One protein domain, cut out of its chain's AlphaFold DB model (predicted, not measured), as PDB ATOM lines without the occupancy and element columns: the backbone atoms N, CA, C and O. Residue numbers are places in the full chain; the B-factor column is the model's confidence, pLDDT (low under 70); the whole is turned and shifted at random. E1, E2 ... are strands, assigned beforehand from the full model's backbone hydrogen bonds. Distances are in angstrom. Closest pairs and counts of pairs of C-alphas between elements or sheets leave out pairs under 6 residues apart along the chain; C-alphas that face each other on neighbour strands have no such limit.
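This is residues 9 to 145 of the 146 residues of the protein "Nucleoside-specific channel-forming protein tsx" of Bdellovibrio bacteriovorus str. Tiberius (UniProt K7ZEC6). One wide sheet of long strands side by side makes the whole body, a twisted wall that curls but stays far from closing, its edge strands E1 and E7 apart. The long links of residues 81 to 94 and 120 to 134 lie at one end of the strands, and near that end E1, E2 and E3 bend. The printed part has 137 residues, no named helix and seven strands, E1 to E7, in the same order along the chain and across the antiparallel sheet; the class is all strand. It is loose, with a radius of gyration of the C-alphas of 17.7 A, and elongated, spanning 56 by 33 by 26 A.

E3, residues 47 to 63, is the longest at 47.4 A. E4, residues 69 to 80, spans 35.7 A and E2, residues 25 to 39, 35.3 A. E1, residues 9 to 21, spans 33.1 A from C-alpha 9 at (-32.812, 1.827, -12.734). E5, residues 95 to 105, spans 30.7 A, E6, residues 109 to 119, 31.6 A, and E7, residues 135 to 144, 29.6 A, ending at C-alpha 144 at (-27.051, -24.976, -3.828).

The strands form a meander, each the antiparallel neighbour of the one before. In the hairpin E3 and E4, at 167 degrees, N 53 and O 78 are 2.8 A apart, within hydrogen-bond range. In E2 and E3, at 152 degrees, N 30 and O 54 are 2.8 A apart. E1 bends by 66 degrees at residue 14, E2 by 83 degrees at residue 36 and E3 by 51 degrees at residue 50.

The C-alphas of Ala 65 and Gln 87, the two farthest apart, are 56.3 A apart. The printed part has no cut. The links E4 to E5 and E6 to E7 are long. Residues 23 to 24 have pLDDT under 70.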
ATOM      1  N   PHE A   9     -32.244   1.630 -14.060       95.00
ATOM      2  CA  PHE A   9     -32.812   1.827 -12.734       95.00
ATOM      3  C   PHE A   9     -34.292   2.173 -12.860       95.00
ATOM      4  O   PHE A   9     -34.663   3.227 -13.380       95.00
ATOM      5  N   GLU A  10     -35.138   1.306 -12.315       95.12
ATOM      6  CA  GLU A  10     -36.591   1.433 -12.370       95.12
ATOM      7  C   GLU A  10     -37.195   1.148 -10.997       95.12
ATOM      8  O   GLU A  10     -36.748   0.255 -10.276       95.12
ATOM      9  N   GLU A  11     -38.238   1.893 -10.650       97.06
ATOM     10  CA  GLU A  11     -39.018   1.714  -9.432       97.06
ATOM     11  C   GLU A  11     -40.444   1.334  -9.823       97.06
ATOM     12  O   GLU A  11     -41.094   2.026 -10.604       97.06
ATOM     13  N   CYS A  12     -40.946   0.226  -9.287       97.75
ATOM     14  CA  CYS A  12     -42.310  -0.231  -9.534       97.75
ATOM     15  C   CYS A  12     -43.102  -0.203  -8.228       97.75
ATOM     16  O   CYS A  12     -42.676  -0.778  -7.226       97.75
ATOM     17  N   VAL A  13     -44.259   0.462  -8.236       98.38
ATOM     18  CA  VAL A  13     -45.126   0.601  -7.057       98.38
ATOM     19  C   VAL A  13     -46.555   0.234  -7.427       98.38
ATOM     20  O   VAL A  13     -47.089   0.712  -8.426       98.38
ATOM     21  N   GLY A  14     -47.201  -0.606  -6.619       98.06
ATOM     22  CA  GLY A  14     -48.571  -1.022  -6.894       98.06
ATOM     23  C   GLY A  14     -49.155  -1.996  -5.890       98.06
ATOM     24  O   GLY A  14     -48.753  -2.030  -4.727       98.06
ATOM     25  N   LEU A  15     -50.139  -2.765  -6.353       98.44
ATOM     26  CA  LEU A  15     -50.908  -3.699  -5.537       98.44
ATOM     27  C   LEU A  15     -50.617  -5.138  -5.952       98.44
ATOM     28  O   LEU A  15     -50.571  -5.458  -7.141       98.44
ATOM     29  N   GLY A  16     -50.465  -5.994  -4.946       98.06
ATOM     30  CA  GLY A  16     -50.222  -7.422  -5.097       98.06
ATOM     31  C   GLY A  16     -51.332  -8.258  -4.481       98.06
ATOM     32  O   GLY A  16     -51.937  -7.868  -3.479       98.06
ATOM     33  N   VAL A  17     -51.588  -9.417  -5.075       97.12
ATOM     34  CA  VAL A  17     -52.494 -10.433  -4.544       97.12
ATOM     35  C   VAL A  17     -51.857 -11.812  -4.636       97.12
ATOM     36  O   VAL A  17     -51.264 -12.173  -5.652       97.12
ATOM     37  N   ASP A  18     -52.057 -12.600  -3.587       95.81
ATOM     38  CA  ASP A  18     -51.758 -14.026  -3.583       95.81
ATOM     39  C   ASP A  18     -53.056 -14.813  -3.701       95.81
ATOM     40  O   ASP A  18     -54.027 -14.566  -2.979       95.81
ATOM     41  N   PHE A  19     -53.071 -15.814  -4.572       90.19
ATOM     42  CA  PHE A  19     -54.194 -16.730  -4.680       90.19
ATOM     43  C   PHE A  19     -53.741 -18.157  -4.956       90.19
ATOM     44  O   PHE A  19     -52.661 -18.440  -5.477       90.19
ATOM     45  N   LYS A  20     -54.594 -19.095  -4.550       88.25
ATOM     46  CA  LYS A  20     -54.367 -20.521  -4.751       88.25
ATOM     47  C   LYS A  20     -55.190 -20.979  -5.938       88.25
ATOM     48  O   LYS A  20     -56.416 -20.901  -5.907       88.25
ATOM     49  N   VAL A  21     -54.515 -21.489  -6.957       80.31
ATOM     50  CA  VAL A  21     -55.165 -22.107  -8.113       80.31
ATOM     51  C   VAL A  21     -55.194 -23.620  -7.913       80.31
ATOM     52  O   VAL A  21     -54.221 -24.188  -7.402       80.31
ATOM     53  N   PRO A  22     -56.282 -24.309  -8.306       76.06
ATOM     54  CA  PRO A  22     -56.251 -25.758  -8.418       76.06
ATOM     55  C   PRO A  22     -55.047 -26.178  -9.272       76.06
ATOM     56  O   PRO A  22     -54.772 -25.555 -10.296       76.06
ATOM     57  N   TRP A  23     -54.325 -27.216  -8.841       68.81
ATOM     58  CA  TRP A  23     -53.210 -27.847  -9.573       68.81
ATOM     59  C   TRP A  23     -51.905 -27.028  -9.705       68.81
ATOM     60  O   TRP A  23     -50.845 -27.636  -9.800       68.81
ATOM     61  N   ASN A  24     -51.940 -25.692  -9.610       67.50
ATOM     62  CA  ASN A  24     -50.772 -24.808  -9.797       67.50
ATOM     63  C   ASN A  24     -50.216 -24.183  -8.502       67.50
ATOM     64  O   ASN A  24     -49.422 -23.244  -8.549       67.50
ATOM     65  N   GLY A  25     -50.600 -24.701  -7.335       79.31
ATOM     66  CA  GLY A  25     -50.045 -24.241  -6.061       79.31
ATOM     67  C   GLY A  25     -50.400 -22.784  -5.740       79.31
ATOM     68  O   GLY A  25     -51.544 -22.358  -5.927       79.31
ATOM     69  N   LYS A  26     -49.435 -22.044  -5.179       86.44
ATOM     70  CA  LYS A  26     -49.577 -20.611  -4.886       86.44
ATOM     71  C   LYS A  26     -49.122 -19.794  -6.091       86.44
ATOM     72  O   LYS A  26     -48.044 -20.048  -6.630       86.44
ATOM     73  N   LEU A  27     -49.933 -18.808  -6.453       92.44
ATOM     74  CA  LEU A  27     -49.640 -17.819  -7.477       92.44
ATOM     75  C   LEU A  27     -49.697 -16.428  -6.842       92.44
ATOM     76  O   LEU A  27     -50.650 -16.127  -6.122       92.44
ATOM     77  N   GLY A  28     -48.679 -15.616  -7.106       95.81
ATOM     78  CA  GLY A  28     -48.645 -14.199  -6.752       95.81
ATOM     79  C   GLY A  28     -48.754 -13.357  -8.016       95.81
ATOM     80  O   GLY A  28     -48.133 -13.695  -9.023       95.81
ATOM     81  N   ALA A  29     -49.552 -12.293  -7.987       97.31
ATOM     82  CA  ALA A  29     -49.684 -11.350  -9.092       97.31
ATOM     83  C   ALA A  29     -49.653  -9.911  -8.575       97.31
ATOM     84  O   ALA A  29     -50.352  -9.577  -7.622       97.31
ATOM     85  N   ASN A  30     -48.869  -9.059  -9.228       98.44
ATOM     86  CA  ASN A  30     -48.655  -7.664  -8.869       98.44
ATOM     87  C   ASN A  30     -48.912  -6.787 -10.088       98.44
ATOM     88  O   ASN A  30     -48.334  -7.029 -11.145       98.44
ATOM     89  N   LEU A  31     -49.748  -5.762  -9.930       98.62
ATOM     90  CA  LEU A  31     -49.939  -4.715 -10.927       98.62
ATOM     91  C   LEU A  31     -49.367  -3.412 -10.381       98.62
ATOM     92  O   LEU A  31     -49.808  -2.927  -9.336       98.62
ATOM     93  N   MET A  32     -48.384  -2.864 -11.086       98.75
ATOM     94  CA  MET A  32     -47.565  -1.748 -10.620       98.75
ATOM     95  C   MET A  32     -47.473  -0.649 -11.673       98.75
ATOM     96  O   MET A  32     -47.413  -0.936 -12.864       98.75
ATOM     97  N   ALA A  33     -47.445   0.606 -11.237       98.62
ATOM     98  CA  ALA A  33     -46.971   1.718 -12.051       98.62
ATOM     99  C   ALA A  33     -45.438   1.735 -12.020       98.62
ATOM    100  O   ALA A  33     -44.844   1.387 -10.995       98.62
ATOM    101  N   ARG A  34     -44.811   2.130 -13.129       98.06
ATOM    102  CA  ARG A  34     -43.357   2.077 -13.310       98.06
ATOM    103  C   ARG A  34     -42.778   3.481 -13.466       98.06
ATOM    104  O   ARG A  34     -43.151   4.210 -14.379       98.06
ATOM    105  N   TYR A  35     -41.863   3.848 -12.575       98.00
ATOM    106  CA  TYR A  35     -41.051   5.055 -12.666       98.00
ATOM    107  C   TYR A  35     -39.652   4.686 -13.151       98.00
ATOM    108  O   TYR A  35     -38.962   3.871 -12.537       98.00
ATOM    109  N   VAL A  36     -39.231   5.273 -14.264       97.12
ATOM    110  CA  VAL A  36     -37.936   5.004 -14.884       97.12
ATOM    111  C   VAL A  36     -36.983   6.101 -14.462       97.12
ATOM    112  O   VAL A  36     -37.166   7.259 -14.822       97.12
ATOM    113  N   ARG A  37     -35.961   5.764 -13.676       95.31
ATOM    114  CA  ARG A  37     -34.936   6.738 -13.286       95.31
ATOM    115  C   ARG A  37     -33.813   6.782 -14.311       95.31
ATOM    116  O   ARG A  37     -33.439   7.867 -14.727       95.31
ATOM    117  N   GLU A  38     -33.306   5.617 -14.702       94.94
ATOM    118  CA  GLU A  38     -32.211   5.451 -15.663       94.94
ATOM    119  C   GLU A  38     -32.572   4.317 -16.630       94.94
ATOM    120  O   GLU A  38     -33.040   3.259 -16.210       94.94
ATOM    121  N   ASN A  39     -32.360   4.528 -17.924       94.31
ATOM    122  CA  ASN A  39     -32.638   3.572 -18.990       94.31
ATOM    123  C   ASN A  39     -31.679   3.801 -20.165       94.31
ATOM    124  O   ASN A  39     -32.087   4.053 -21.298       94.31
ATOM    125  N   TYR A  40     -30.376   3.716 -19.894       92.69
ATOM    126  CA  TYR A  40     -29.324   3.815 -20.914       92.69
ATOM    127  C   TYR A  40     -29.373   5.098 -21.779       92.69
ATOM    128  O   TYR A  40     -28.923   5.080 -22.928       92.69
ATOM    129  N   GLY A  41     -29.878   6.213 -21.243       91.44
ATOM    130  CA  GLY A  41     -30.050   7.484 -21.954       91.44
ATOM    131  C   GLY A  41     -31.282   7.547 -22.861       91.44
ATOM    132  O   GLY A  41     -31.312   8.376 -23.773       91.44
ATOM    133  N   ALA A  42     -32.250   6.649 -22.670       93.38
ATOM    134  CA  ALA A  42     -33.488   6.620 -23.440       93.38
ATOM    135  C   ALA A  42     -34.416   7.796 -23.101       93.38
ATOM    136  O   ALA A  42     -34.295   8.450 -22.065       93.38
ATOM    137  N   VAL A  43     -35.390   8.044 -23.977       95.19
ATOM    138  CA  VAL A  43     -36.289   9.210 -23.868       95.19
ATOM    139  C   VAL A  43     -37.205   9.205 -22.639       95.19
ATOM    140  O   VAL A  43     -37.735  10.252 -22.280       95.19
ATOM    141  N   ASN A  44     -37.394   8.052 -21.993       96.25
ATOM    142  CA  ASN A  44     -38.282   7.892 -20.841       96.25
ATOM    143  C   ASN A  44     -37.565   7.962 -19.481       96.25
ATOM    144  O   ASN A  44     -38.120   7.535 -18.476       96.25
ATOM    145  N   GLU A  45     -36.326   8.449 -19.421       95.94
ATOM    146  CA  GLU A  45     -35.658   8.668 -18.137       95.94
ATOM    147  C   GLU A  45     -36.334   9.782 -17.324       95.94
ATOM    148  O   GLU A  45     -36.756  10.812 -17.849       95.94
ATOM    149  N   HIS A  46     -36.398   9.581 -16.008       96.00
ATOM    150  CA  HIS A  46     -37.044  10.454 -15.028       96.00
ATOM    151  C   HIS A  46     -38.554  10.661 -15.235       96.00
ATOM    152  O   HIS A  46     -39.091  11.715 -14.880       96.00
ATOM    153  N   THR A  47     -39.259   9.658 -15.764       97.31
ATOM    154  CA  THR A  47     -40.712   9.718 -15.975       97.31
ATOM    155  C   THR A  47     -41.439   8.492 -15.425       97.31
ATOM    156  O   THR A  47     -40.871   7.416 -15.228       97.31
ATOM    157  N   TRP A  48     -42.731   8.668 -15.137       98.31
ATOM    158  CA  TRP A  48     -43.650   7.544 -14.969       98.31
ATOM    159  C   TRP A  48     -44.034   7.054 -16.359       98.31
ATOM    160  O   TRP A  48     -44.743   7.762 -17.071       98.31
ATOM    161  N   ASP A  49     -43.560   5.872 -16.735       98.44
ATOM    162  CA  ASP A  49     -43.724   5.340 -18.083       98.44
ATOM    163  C   ASP A  49     -44.092   3.856 -18.042       98.44
ATOM    164  O   ASP A  49     -43.271   2.964 -17.776       98.44
ATOM    165  N   GLY A  50     -45.373   3.617 -18.314       98.19
ATOM    166  CA  GLY A  50     -45.983   2.302 -18.354       98.19
ATOM    167  C   GLY A  50     -46.326   1.686 -17.004       98.19
ATOM    168  O   GLY A  50     -46.136   2.237 -15.916       98.19
ATOM    169  N   TYR A  51     -46.872   0.486 -17.121       98.62
ATOM    170  CA  TYR A  51     -47.258  -0.376 -16.021       98.62
ATOM    171  C   TYR A  51     -46.551  -1.715 -16.150       98.62
ATOM    172  O   TYR A  51     -46.228  -2.162 -17.252       98.62
ATOM    173  N   PHE A  52     -46.353  -2.364 -15.010       98.56
ATOM    174  CA  PHE A  52     -45.724  -3.663 -14.913       98.56
ATOM    175  C   PHE A  52     -46.660  -4.655 -14.220       98.56
ATOM    176  O   PHE A  52     -47.006  -4.498 -13.046       98.56
ATOM    177  N   LEU A  53     -47.086  -5.672 -14.968       98.50
ATOM    178  CA  LEU A  53     -47.776  -6.845 -14.451       98.50
ATOM    179  C   LEU A  53     -46.747  -7.959 -14.239       98.50
ATOM    180  O   LEU A  53     -46.241  -8.525 -15.207       98.50
ATOM    181  N   ALA A  54     -46.473  -8.276 -12.978       98.19
ATOM    182  CA  ALA A  54     -45.559  -9.340 -12.581       98.19
ATOM    183  C   ALA A  54     -46.340 -10.462 -11.893       98.19
ATOM    184  O   ALA A  54     -46.963 -10.241 -10.853       98.19
ATOM    185  N   ALA A  55     -46.309 -11.667 -12.454       97.31
ATOM    186  CA  ALA A  55     -46.922 -12.848 -11.863       97.31
ATOM    187  C   ALA A  55     -45.901 -13.974 -11.696       97.31
ATOM    188  O   ALA A  55     -45.059 -14.181 -12.559       97.31
ATOM    189  N   ASN A  56     -45.992 -14.743 -10.616       96.12
ATOM    190  CA  ASN A  56     -45.102 -15.871 -10.352       96.12
ATOM    191  C   ASN A  56     -45.856 -17.042  -9.725       96.12
ATOM    192  O   ASN A  56     -46.855 -16.860  -9.031       96.12
ATOM    193  N   TRP A  57     -45.354 -18.256  -9.935       94.69
ATOM    194  CA  TRP A  57     -45.928 -19.464  -9.347       94.69
ATOM    195  C   TRP A  57     -44.851 -20.467  -8.956       94.69
ATOM    196  O   TRP A  57     -43.764 -20.525  -9.534       94.69
ATOM    197  N   PHE A  58     -45.192 -21.289  -7.968       94.06
ATOM    198  CA  PHE A  58     -44.387 -22.421  -7.533       94.06
ATOM    199  C   PHE A  58     -45.306 -23.562  -7.096       94.06
ATOM    200  O   PHE A  58     -46.080 -23.433  -6.139       94.06
ATOM    201  N   ALA A  59     -45.216 -24.688  -7.800       93.38
ATOM    202  CA  ALA A  59     -46.097 -25.831  -7.616       93.38
ATOM    203  C   ALA A  59     -45.305 -27.147  -7.599       93.38
ATOM    204  O   ALA A  59     -44.981 -27.681  -8.662       93.38
ATOM    205  N   PRO A  60     -44.995 -27.707  -6.418       93.44
ATOM    206  CA  PRO A  60     -44.573 -29.099  -6.307       93.44
ATOM    207  C   PRO A  60     -45.686 -30.012  -6.832       93.44
ATOM    208  O   PRO A  60     -46.829 -29.898  -6.388       93.44
ATOM    209  N   PHE A  61     -45.368 -30.903  -7.772       91.25
ATOM    210  CA  PHE A  61     -46.358 -31.809  -8.375       91.25
ATOM    211  C   PHE A  61     -45.975 -33.288  -8.293       91.25
ATOM    212  O   PHE A  61     -46.816 -34.151  -8.539       91.25
ATOM    213  N   TYR A  62     -44.731 -33.605  -7.928       94.00
ATOM    214  CA  TYR A  62     -44.295 -34.982  -7.722       94.00
ATOM    215  C   TYR A  62     -43.319 -35.069  -6.552       94.00
ATOM    216  O   TYR A  62     -42.342 -34.329  -6.522       94.00
ATOM    217  N   HIS A  63     -43.559 -35.983  -5.612       96.69
ATOM    218  CA  HIS A  63     -42.711 -36.188  -4.438       96.69
ATOM    219  C   HIS A  63     -42.104 -37.589  -4.458       96.69
ATOM    220  O   HIS A  63     -42.810 -38.583  -4.631       96.69
ATOM    221  N   PHE A  64     -40.793 -37.663  -4.253       97.06
ATOM    222  CA  PHE A  64     -40.048 -38.911  -4.161       97.06
ATOM    223  C   PHE A  64     -39.968 -39.393  -2.707       97.06
ATOM    224  O   PHE A  64     -40.065 -38.613  -1.759       97.06
ATOM    225  N   ALA A  65     -39.699 -40.688  -2.515       96.50
ATOM    226  CA  ALA A  65     -39.544 -41.286  -1.184       96.50
ATOM    227  C   ALA A  65     -38.362 -40.703  -0.381       96.50
ATOM    228  O   ALA A  65     -38.377 -40.717   0.846       96.50
ATOM    229  N   ASN A  66     -37.353 -40.156  -1.066       94.12
ATOM    230  CA  ASN A  66     -36.196 -39.493  -0.456       94.12
ATOM    231  C   ASN A  66     -36.453 -38.010  -0.112       94.12
ATOM    232  O   ASN A  66     -35.497 -37.258   0.062       94.12
ATOM    233  N   GLN A  67     -37.722 -37.586  -0.060       94.38
ATOM    234  CA  GLN A  67     -38.176 -36.218   0.239       94.38
ATOM    235  C   GLN A  67     -37.811 -35.159  -0.814       94.38
ATOM    236  O   GLN A  67     -38.231 -34.008  -0.692       94.38
ATOM    237  N   SER A  68     -37.085 -35.531  -1.873       97.38
ATOM    238  CA  SER A  68     -36.943 -34.671  -3.046       97.38
ATOM    239  C   SER A  68     -38.279 -34.544  -3.783       97.38
ATOM    240  O   SER A  68     -39.190 -35.362  -3.609       97.38
ATOM    241  N   PHE A  69     -38.424 -33.509  -4.604       97.00
ATOM    242  CA  PHE A  69     -39.645 -33.281  -5.370       97.00
ATOM    243  C   PHE A  69     -39.364 -32.612  -6.711       97.00
ATOM    244  O   PHE A  69     -38.320 -31.988  -6.896       97.00
ATOM    245  N   ILE A  70     -40.310 -32.743  -7.640       97.00
ATOM    246  CA  ILE A  70     -40.346 -31.970  -8.879       97.00
ATOM    247  C   ILE A  70     -41.366 -30.845  -8.724       97.00
ATOM    248  O   ILE A  70     -42.500 -31.083  -8.292       97.00
ATOM    249  N   SER A  71     -40.965 -29.626  -9.074       95.25
ATOM    250  CA  SER A  71     -41.830 -28.454  -9.149       95.25
ATOM    251  C   SER A  71     -41.979 -27.958 -10.579       95.25
ATOM    252  O   SER A  71     -41.069 -28.049 -11.406       95.25
ATOM    253  N   TYR A  72     -43.158 -27.411 -10.848       95.25
ATOM    254  CA  TYR A  72     -43.397 -26.497 -11.945       95.25
ATOM    255  C   TYR A  72     -43.399 -25.082 -11.374       95.25
ATOM    256  O   TYR A  72     -44.173 -24.765 -10.466       95.25
ATOM    257  N   GLN A  73     -42.501 -24.241 -11.865       95.38
ATOM    258  CA  GLN A  73     -42.304 -22.892 -11.349       95.38
ATOM    259  C   GLN A  73     -41.935 -21.932 -12.468       95.38
ATOM    260  O   GLN A  73     -41.335 -22.325 -13.468       95.38
ATOM    261  N   GLY A  74     -42.280 -20.666 -12.293       96.31
ATOM    262  CA  GLY A  74     -42.042 -19.679 -13.328       96.31
ATOM    263  C   GLY A  74     -42.545 -18.294 -12.974       96.31
ATOM    264  O   GLY A  74     -42.990 -18.046 -11.850       96.31
ATOM    265  N   TYR A  75     -42.429 -17.405 -13.953       97.69
ATOM    266  CA  TYR A  75     -42.877 -16.026 -13.857       97.69
ATOM    267  C   TYR A  75     -43.359 -15.498 -15.210       97.69
ATOM    268  O   TYR A  75     -42.946 -15.982 -16.266       97.69
ATOM    269  N   LEU A  76     -44.228 -14.495 -15.161       98.06
ATOM    270  CA  LEU A  76     -44.640 -13.649 -16.266       98.06
ATOM    271  C   LEU A  76     -44.356 -12.204 -15.872       98.06
ATOM    272  O   LEU A  76     -44.951 -11.696 -14.928       98.06
ATOM    273  N   ASP A  77     -43.519 -11.563 -16.665       98.50
ATOM    274  CA  ASP A  77     -43.231 -10.143 -16.616       98.50
ATOM    275  C   ASP A  77     -43.843  -9.504 -17.863       98.50
ATOM    276  O   ASP A  77     -43.471  -9.849 -18.987       98.50
ATOM    277  N   PHE A  78     -44.805  -8.603 -17.679       98.69
ATOM    278  CA  PHE A  78     -45.458  -7.890 -18.772       98.69
ATOM    279  C   PHE A  78     -45.464  -6.383 -18.526       98.69
ATOM    280  O   PHE A  78     -46.159  -5.890 -17.639       98.69
ATOM    281  N   ILE A  79     -44.702  -5.660 -19.340       98.62
ATOM    282  CA  ILE A  79     -44.699  -4.197 -19.383       98.62
ATOM    283  C   ILE A  79     -45.664  -3.749 -20.478       98.62
ATOM    284  O   ILE A  79     -45.647  -4.312 -21.576       98.62
ATOM    285  N   PHE A  80     -46.491  -2.743 -20.201       98.62
ATOM    286  CA  PHE A  80     -47.442  -2.182 -21.164       98.62
ATOM    287  C   PHE A  80     -47.702  -0.690 -20.928       98.62
ATOM    288  O   PHE A  80     -47.429  -0.173 -19.845       98.62
ATOM    289  N   SER A  81     -48.252  -0.010 -21.940       98.25
ATOM    290  CA  SER A  81     -48.548   1.435 -21.922       98.25
ATOM    291  C   SER A  81     -47.338   2.317 -21.596       98.25
ATOM    292  O   SER A  81     -47.483   3.377 -20.994       98.25
ATOM    293  N   ALA A  82     -46.140   1.864 -21.965       98.00
ATOM    294  CA  ALA A  82     -44.920   2.651 -21.862       98.00
ATOM    295  C   ALA A  82     -44.810   3.564 -23.096       98.00
ATOM    296  O   ALA A  82     -44.083   3.283 -24.053       98.00
ATOM    297  N   ASP A  83     -45.669   4.580 -23.135       97.81
ATOM    298  CA  ASP A  83     -45.884   5.418 -24.311       97.81
ATOM    299  C   ASP A  83     -44.716   6.375 -24.578       97.81
ATOM    300  O   ASP A  83     -44.484   6.696 -25.746       97.81
ATOM    301  N   GLU A  84     -43.962   6.783 -23.547       97.81
ATOM    302  CA  GLU A  84     -42.816   7.691 -23.700       97.81
ATOM    303  C   GLU A  84     -41.677   6.991 -24.440       97.81
ATOM    304  O   GLU A  84     -41.232   7.458 -25.490       97.81
ATOM    305  N   ILE A  85     -41.255   5.811 -23.969       97.38
ATOM    306  CA  ILE A  85     -40.243   5.017 -24.679       97.38
ATOM    307  C   ILE A  85     -40.728   4.577 -26.058       97.38
ATOM    308  O   ILE A  85     -39.929   4.491 -26.984       97.38
ATOM    309  N   GLY A  86     -42.035   4.364 -26.232       96.62
ATOM    310  CA  GLY A  86     -42.632   4.058 -27.529       96.62
ATOM    311  C   GLY A  86     -42.489   5.164 -28.581       96.62
ATOM    312  O   GLY A  86     -42.643   4.871 -29.766       96.62
ATOM    313  N   GLN A  87     -42.179   6.407 -28.189       95.81
ATOM    314  CA  GLN A  87     -41.877   7.488 -29.137       95.81
ATOM    315  C   GLN A  87     -40.467   7.374 -29.743       95.81
ATOM    316  O   GLN A  87     -40.194   7.973 -30.786       95.81
ATOM    317  N   GLU A  88     -39.558   6.630 -29.107       96.06
ATOM    318  CA  GLU A  88     -38.192   6.439 -29.596       96.06
ATOM    319  C   GLU A  88     -38.178   5.448 -30.779       96.06
ATOM    320  O   GLU A  88     -38.673   4.321 -30.662       96.06
ATOM    321  N   PRO A  89     -37.604   5.818 -31.941       95.75
ATOM    322  CA  PRO A  89     -37.543   4.923 -33.090       95.75
ATOM    323  C   PRO A  89     -36.873   3.583 -32.761       95.75
ATOM    324  O   PRO A  89     -35.743   3.536 -32.282       95.75
ATOM    325  N   GLY A  90     -37.555   2.478 -33.076       95.94
ATOM    326  CA  GLY A  90     -37.057   1.125 -32.807       95.94
ATOM    327  C   GLY A  90     -37.380   0.589 -31.408       95.94
ATOM    328  O   GLY A  90     -36.925  -0.507 -31.073       95.94
ATOM    329  N   ARG A  91     -38.182   1.308 -30.615       97.88
ATOM    330  CA  ARG A  91     -38.712   0.857 -29.321       97.88
ATOM    331  C   ARG A  91     -40.195   0.479 -29.382       97.88
ATOM    332  O   ARG A  91     -40.887   0.780 -30.353       97.88
ATOM    333  N   THR A  92     -40.682  -0.195 -28.341       98.12
ATOM    334  CA  THR A  92     -42.076  -0.643 -28.203       98.12
ATOM    335  C   THR A  92     -42.704  -0.192 -26.883       98.12
ATOM    336  O   THR A  92     -42.051  -0.089 -25.845       98.12
ATOM    337  N   THR A  93     -44.025   0.003 -26.894       98.44
ATOM    338  CA  THR A  93     -44.807   0.371 -25.697       98.44
ATOM    339  C   THR A  93     -45.089  -0.805 -24.759       98.44
ATOM    340  O   THR A  93     -45.707  -0.636 -23.705       98.44
ATOM    341  N   SER A  94     -44.673  -2.017 -25.141       98.44
ATOM    342  CA  SER A  94     -44.889  -3.230 -24.360       98.44
ATOM    343  C   SER A  94     -43.761  -4.242 -24.536       98.44
ATOM    344  O   SER A  94     -43.084  -4.250 -25.564       98.44
ATOM    345  N   SER A  95     -43.573  -5.090 -23.529       98.44
ATOM    346  CA  SER A  95     -42.580  -6.165 -23.526       98.44
ATOM    347  C   SER A  95     -43.064  -7.325 -22.666       98.44
ATOM    348  O   SER A  95     -43.649  -7.104 -21.606       98.44
ATOM    349  N   VAL A  96     -42.828  -8.558 -23.114       98.62
ATOM    350  CA  VAL A  96     -43.202  -9.779 -22.387       98.62
ATOM    351  C   VAL A  96     -41.969 -10.632 -22.132       98.62
ATOM    352  O   VAL A  96     -41.180 -10.900 -23.038       98.62
ATOM    353  N   ALA A  97     -41.860 -11.148 -20.914       98.56
ATOM    354  CA  ALA A  97     -40.971 -12.235 -20.547       98.56
ATOM    355  C   ALA A  97     -41.733 -13.275 -19.728       98.56
ATOM    356  O   ALA A  97     -42.116 -13.041 -18.589       98.56
ATOM    357  N   TRP A  98     -41.932 -14.452 -20.310       98.69
ATOM    358  CA  TRP A  98     -42.699 -15.530 -19.711       98.69
ATOM    359  C   TRP A  98     -41.850 -16.789 -19.589       98.69
ATOM    360  O   TRP A  98     -41.592 -17.488 -20.571       98.69
ATOM    361  N   TYR A  99     -41.400 -17.073 -18.372       98.56
ATOM    362  CA  TYR A  99     -40.550 -18.210 -18.051       98.56
ATOM    363  C   TYR A  99     -41.343 -19.345 -17.407       98.56
ATOM    364  O   TYR A  99     -42.103 -19.133 -16.464       98.56
ATOM    365  N   ASN A 100     -41.102 -20.564 -17.882       97.81
ATOM    366  CA  ASN A 100     -41.742 -21.790 -17.430       97.81
ATOM    367  C   ASN A 100     -40.662 -22.850 -17.205       97.81
ATOM    368  O   ASN A 100     -39.960 -23.233 -18.143       97.81
ATOM    369  N   GLY A 101     -40.515 -23.321 -15.969       97.56
ATOM    370  CA  GLY A 101     -39.438 -24.224 -15.586       97.56
ATOM    371  C   GLY A 101     -39.903 -25.439 -14.800       97.56
ATOM    372  O   GLY A 101     -40.820 -25.372 -13.981       97.56
ATOM    373  N   PHE A 102     -39.205 -26.546 -15.035       97.94
ATOM    374  CA  PHE A 102     -39.306 -27.775 -14.263       97.94
ATOM    375  C   PHE A 102     -38.029 -27.960 -13.463       97.94
ATOM    376  O   PHE A 102     -36.932 -27.964 -14.026       97.94
ATOM    377  N   TYR A 103     -38.177 -28.105 -12.152       97.81
ATOM    378  CA  TYR A 103     -37.049 -28.211 -11.240       97.81
ATOM    379  C   TYR A 103     -37.180 -29.457 -10.391       97.81
ATOM    380  O   TYR A 103     -38.221 -29.713  -9.795       97.81
ATOM    381  N   TRP A 104     -36.092 -30.209 -10.300       98.25
ATOM    382  CA  TRP A 104     -35.885 -31.160  -9.230       98.25
ATOM    383  C   TRP A 104     -35.252 -30.436  -8.045       98.25
ATOM    384  O   TRP A 104     -34.251 -29.731  -8.191       98.25
ATOM    385  N   HIS A 105     -35.832 -30.622  -6.866       97.88
ATOM    386  CA  HIS A 105     -35.344 -30.072  -5.613       97.88
ATOM    387  C   HIS A 105     -35.039 -31.183  -4.621       97.88
ATOM    388  O   HIS A 105     -35.888 -32.027  -4.346       97.88
ATOM    389  N   GLN A 106     -33.867 -31.101  -4.005       95.94
ATOM    390  CA  GLN A 106     -33.517 -31.802  -2.778       95.94
ATOM    391  C   GLN A 106     -33.241 -30.774  -1.661       95.94
ATOM    392  O   GLN A 106     -33.425 -29.566  -1.871       95.94
ATOM    393  N   ALA A 107     -32.862 -31.261  -0.475       94.12
ATOM    394  CA  ALA A 107     -32.530 -30.459   0.701       94.12
ATOM    395  C   ALA A 107     -31.573 -29.316   0.339       94.12
ATOM    396  O   ALA A 107     -31.977 -28.158   0.401       94.12
ATOM    397  N   ASP A 108     -30.400 -29.659  -0.193       95.44
ATOM    398  CA  ASP A 108     -29.346 -28.667  -0.437       95.44
ATOM    399  C   ASP A 108     -29.168 -28.340  -1.921       95.44
ATOM    400  O   ASP A 108     -28.459 -27.406  -2.265       95.44
ATOM    401  N   TYR A 109     -29.808 -29.087  -2.825       96.69
ATOM    402  CA  TYR A 109     -29.571 -28.969  -4.264       96.69
ATOM    403  C   TYR A 109     -30.847 -28.704  -5.051       96.69
ATOM    404  O   TYR A 109     -31.951 -29.113  -4.674       96.69
ATOM    405  N   SER A 110     -30.685 -28.060  -6.202       97.44
ATOM    406  CA  SER A 110     -31.704 -28.039  -7.244       97.44
ATOM    407  C   SER A 110     -31.088 -28.121  -8.631       97.44
ATOM    408  O   SER A 110     -30.073 -27.477  -8.894       97.44
ATOM    409  N   LEU A 111     -31.752 -28.856  -9.517       98.19
ATOM    410  CA  LEU A 111     -31.466 -28.883 -10.946       98.19
ATOM    411  C   LEU A 111     -32.744 -28.520 -11.696       98.19
ATOM    412  O   LEU A 111     -33.777 -29.151 -11.488       98.19
ATOM    413  N   GLY A 112     -32.666 -27.520 -12.564       98.12
ATOM    414  CA  GLY A 112     -33.796 -27.050 -13.351       98.12
ATOM    415  C   GLY A 112     -33.503 -26.975 -14.835       98.12
ATOM    416  O   GLY A 112     -32.379 -26.678 -15.245       98.12
ATOM    417  N   TYR A 113     -34.550 -27.190 -15.621       98.50
ATOM    418  CA  TYR A 113     -34.607 -26.813 -17.025       98.50
ATOM    419  C   TYR A 113     -35.832 -25.934 -17.252       98.50
ATOM    420  O   TYR A 113     -36.918 -26.245 -16.758       98.50
ATOM    421  N   GLY A 114     -35.678 -24.854 -18.008       98.25
ATOM    422  CA  GLY A 114     -36.797 -23.969 -18.300       98.25
ATOM    423  C   GLY A 114     -36.756 -23.355 -19.681       98.25
ATOM    424  O   GLY A 114     -35.702 -23.239 -20.301       98.25
ATOM    425  N   LEU A 115     -37.940 -22.959 -20.133       98.62
ATOM    426  CA  LEU A 115     -38.199 -22.299 -21.399       98.62
ATOM    427  C   LEU A 115     -38.773 -20.907 -21.118       98.62
ATOM    428  O   LEU A 115     -39.722 -20.760 -20.348       98.62
ATOM    429  N   LYS A 116     -38.208 -19.890 -21.759       98.62
ATOM    430  CA  LYS A 116     -38.682 -18.512 -21.735       98.62
ATOM    431  C   LYS A 116     -39.218 -18.148 -23.105       98.62
ATOM    432  O   LYS A 116     -38.457 -18.152 -24.066       98.62
ATOM    433  N   TYR A 117     -40.492 -17.797 -23.181       98.62
ATOM    434  CA  TYR A 117     -40.994 -16.991 -24.285       98.62
ATOM    435  C   TYR A 117     -40.736 -15.525 -23.966       98.62
ATOM    436  O   TYR A 117     -40.964 -15.080 -22.841       98.62
ATOM    437  N   TYR A 118     -40.247 -14.777 -24.939       98.62
ATOM    438  CA  TYR A 118     -40.076 -13.343 -24.805       98.62
ATOM    439  C   TYR A 118     -40.552 -12.651 -26.074       98.62
ATOM    440  O   TYR A 118     -40.471 -13.216 -27.165       98.62
ATOM    441  N   LYS A 119     -41.096 -11.447 -25.916       98.56
ATOM    442  CA  LYS A 119     -41.559 -10.615 -27.022       98.56
ATOM    443  C   LYS A 119     -41.163  -9.175 -26.770       98.56
ATOM    444  O   LYS A 119     -41.414  -8.666 -25.675       98.56
ATOM    445  N   ASP A 120     -40.577  -8.555 -27.788       98.19
ATOM    446  CA  ASP A 120     -40.066  -7.187 -27.757       98.19
ATOM    447  C   ASP A 120     -39.244  -6.940 -26.477       98.19
ATOM    448  O   ASP A 120     -39.483  -6.008 -25.703       98.19
ATOM    449  N   TYR A 121     -38.346  -7.878 -26.158       96.50
ATOM    450  CA  TYR A 121     -37.613  -7.911 -24.894       96.50
ATOM    451  C   TYR A 121     -36.723  -6.673 -24.748       96.50
ATOM    452  O   TYR A 121     -36.036  -6.272 -25.684       96.50
ATOM    453  N   GLY A 122     -36.760  -6.044 -23.572       94.62
ATOM    454  CA  GLY A 122     -36.107  -4.747 -23.358       94.62
ATOM    455  C   GLY A 122     -36.799  -3.579 -24.073       94.62
ATOM    456  O   GLY A 122     -36.187  -2.526 -24.243       94.62
ATOM    457  N   GLN A 123     -38.057  -3.766 -24.493       97.38
ATOM    458  CA  GLN A 123     -38.872  -2.784 -25.217       97.38
ATOM    459  C   GLN A 123     -38.261  -2.343 -26.549       97.38
ATOM    460  O   GLN A 123     -38.356  -1.181 -26.939       97.38
ATOM    461  N   PHE A 124     -37.601  -3.268 -27.241       97.75
ATOM    462  CA  PHE A 124     -37.066  -3.058 -28.580       97.75
ATOM    463  C   PHE A 124     -37.912  -3.793 -29.610       97.75
ATOM    464  O   PHE A 124     -38.285  -4.947 -29.395       97.75
ATOM    465  N   VAL A 125     -38.142  -3.145 -30.751       97.75
ATOM    466  CA  VAL A 125     -38.828  -3.752 -31.896       97.75
ATOM    467  C   VAL A 125     -38.033  -4.952 -32.396       97.75
ATOM    468  O   VAL A 125     -36.833  -4.842 -32.667       97.75
ATOM    469  N   ASP A 126     -38.720  -6.078 -32.553       98.00
ATOM    470  CA  ASP A 126     -38.141  -7.301 -33.099       98.00
ATOM    471  C   ASP A 126     -37.648  -7.139 -34.544       98.00
ATOM    472  O   ASP A 126     -38.292  -6.499 -35.380       98.00
ATOM    473  N   GLY A 127     -36.472  -7.700 -34.835       97.38
ATOM    474  CA  GLY A 127     -35.780  -7.519 -36.114       97.38
ATOM    475  C   GLY A 127     -35.212  -6.109 -36.323       97.38
ATOM    476  O   GLY A 127     -34.778  -5.776 -37.428       97.38
ATOM    477  N   GLY A 128     -35.231  -5.268 -35.284       95.06
ATOM    478  CA  GLY A 128     -34.702  -3.910 -35.301       95.06
ATOM    479  C   GLY A 128     -33.212  -3.830 -34.957       95.06
ATOM    480  O   GLY A 128     -32.440  -4.774 -35.120       95.06
ATOM    481  N   ILE A 129     -32.798  -2.675 -34.430       93.75
ATOM    482  CA  ILE A 129     -31.395  -2.397 -34.070       93.75
ATOM    483  C   ILE A 129     -30.843  -3.322 -32.975       93.75
ATOM    484  O   ILE A 129     -29.632  -3.499 -32.879       93.75
ATOM    485  N   ALA A 130     -31.724  -3.904 -32.158       94.69
ATOM    486  CA  ALA A 130     -31.379  -4.837 -31.090       94.69
ATOM    487  C   ALA A 130     -31.412  -6.310 -31.543       94.69
ATOM    488  O   ALA A 130     -31.211  -7.203 -30.723       94.69
ATOM    489  N   GLY A 131     -31.633  -6.569 -32.838       96.69
ATOM    490  CA  GLY A 131     -31.716  -7.916 -33.398       96.69
ATOM    491  C   GLY A 131     -33.044  -8.607 -33.091       96.69
ATOM    492  O   GLY A 131     -34.103  -7.983 -33.131       96.69
ATOM    493  N   GLU A 132     -32.978  -9.911 -32.825       97.44
ATOM    494  CA  GLU A 132     -34.133 -10.740 -32.466       97.44
ATOM    495  C   GLU A 132     -34.486 -10.520 -30.989       97.44
ATOM    496  O   GLU A 132     -33.811 -11.003 -30.077       97.44
ATOM    497  N   THR A 133     -35.543  -9.752 -30.750       98.06
ATOM    498  CA  THR A 133     -36.046  -9.398 -29.415       98.06
ATOM    499  C   THR A 133     -37.331 -10.151 -29.088       98.06
ATOM    500  O   THR A 133     -37.877  -9.982 -27.998       98.06
ATOM    501  N   SER A 134     -37.803 -11.008 -29.994       98.69
ATOM    502  CA  SER A 134     -38.909 -11.934 -29.775       98.69
ATOM    503  C   SER A 134     -38.504 -13.366 -30.107       98.69
ATOM    504  O   SER A 134     -37.907 -13.635 -31.142       98.69
ATOM    505  N   GLY A 135     -38.864 -14.319 -29.249       98.38
ATOM    506  CA  GLY A 135     -38.517 -15.713 -29.487       98.38
ATOM    507  C   GLY A 135     -38.620 -16.614 -28.267       98.38
ATOM    508  O   GLY A 135     -39.395 -16.383 -27.333       98.38
ATOM    509  N   LEU A 136     -37.831 -17.687 -28.315       98.38
ATOM    510  CA  LEU A 136     -37.709 -18.684 -27.260       98.38
ATOM    511  C   LEU A 136     -36.262 -18.752 -26.774       98.38
ATOM    512  O   LEU A 136     -35.326 -18.792 -27.566       98.38
ATOM    513  N   GLY A 137     -36.085 -18.782 -25.460       97.88
ATOM    514  CA  GLY A 137     -34.813 -19.037 -24.794       97.88
ATOM    515  C   GLY A 137     -34.955 -20.216 -23.847       97.88
ATOM    516  O   GLY A 137     -36.045 -20.483 -23.348       97.88
ATOM    517  N   HIS A 138     -33.867 -20.926 -23.575       98.12
ATOM    518  CA  HIS A 138     -33.873 -22.033 -22.623       98.12
ATOM    519  C   HIS A 138     -32.718 -21.933 -21.632       98.12
ATOM    520  O   HIS A 138     -31.685 -21.335 -21.924       98.12
ATOM    521  N   TYR A 139     -32.916 -22.502 -20.448       98.12
ATOM    522  CA  TYR A 139     -31.992 -22.376 -19.329       98.12
ATOM    523  C   TYR A 139     -31.806 -23.725 -18.647       98.12
ATOM    524  O   TYR A 139     -32.778 -24.441 -18.413       98.12
ATOM    525  N   VAL A 140     -30.563 -24.034 -18.280       98.31
ATOM    526  CA  VAL A 140     -30.214 -25.106 -17.342       98.31
ATOM    527  C   VAL A 140     -29.675 -24.439 -16.084       98.31
ATOM    528  O   VAL A 140     -28.765 -23.616 -16.165       98.31
ATOM    529  N   VAL A 141     -30.245 -24.766 -14.926       97.56
ATOM    530  CA  VAL A 141     -29.929 -24.103 -13.656       97.56
ATOM    531  C   VAL A 141     -29.502 -25.136 -12.624       97.56
ATOM    532  O   VAL A 141     -30.257 -26.053 -12.314       97.56
ATOM    533  N   LEU A 142     -28.307 -24.957 -12.064       97.56
ATOM    534  CA  LEU A 142     -27.787 -25.718 -10.930       97.56
ATOM    535  C   LEU A 142     -27.708 -24.789  -9.720       97.56
ATOM    536  O   LEU A 142     -27.140 -23.703  -9.815       97.56
ATOM    537  N   GLY A 143     -28.287 -25.205  -8.596       97.19
ATOM    538  CA  GLY A 143     -28.338 -24.405  -7.373       97.19
ATOM    539  C   GLY A 143     -27.944 -25.200  -6.136       97.19
ATOM    540  O   GLY A 143     -28.238 -26.395  -6.049       97.19
ATOM    541  N   TYR A 144     -27.315 -24.508  -5.186       96.88
ATOM    542  CA  TYR A 144     -27.051 -24.976  -3.828       96.88
ATOM    543  C   TYR A 144     -27.778 -24.069  -2.825       96.88
ATOM    544  O   TYR A 144     -27.770 -22.848  -2.992       96.88
ATOM    545  N   LYS A 145     -28.430 -24.654  -1.820       94.81
ATOM    546  CA  LYS A 145     -29.154 -23.952  -0.752       94.81
ATOM    547  C   LYS A 145     -28.327 -24.059   0.535       94.81
ATOM    548  O   LYS A 145     -28.004 -25.174   0.933       94.81
TER     549      LYS A 145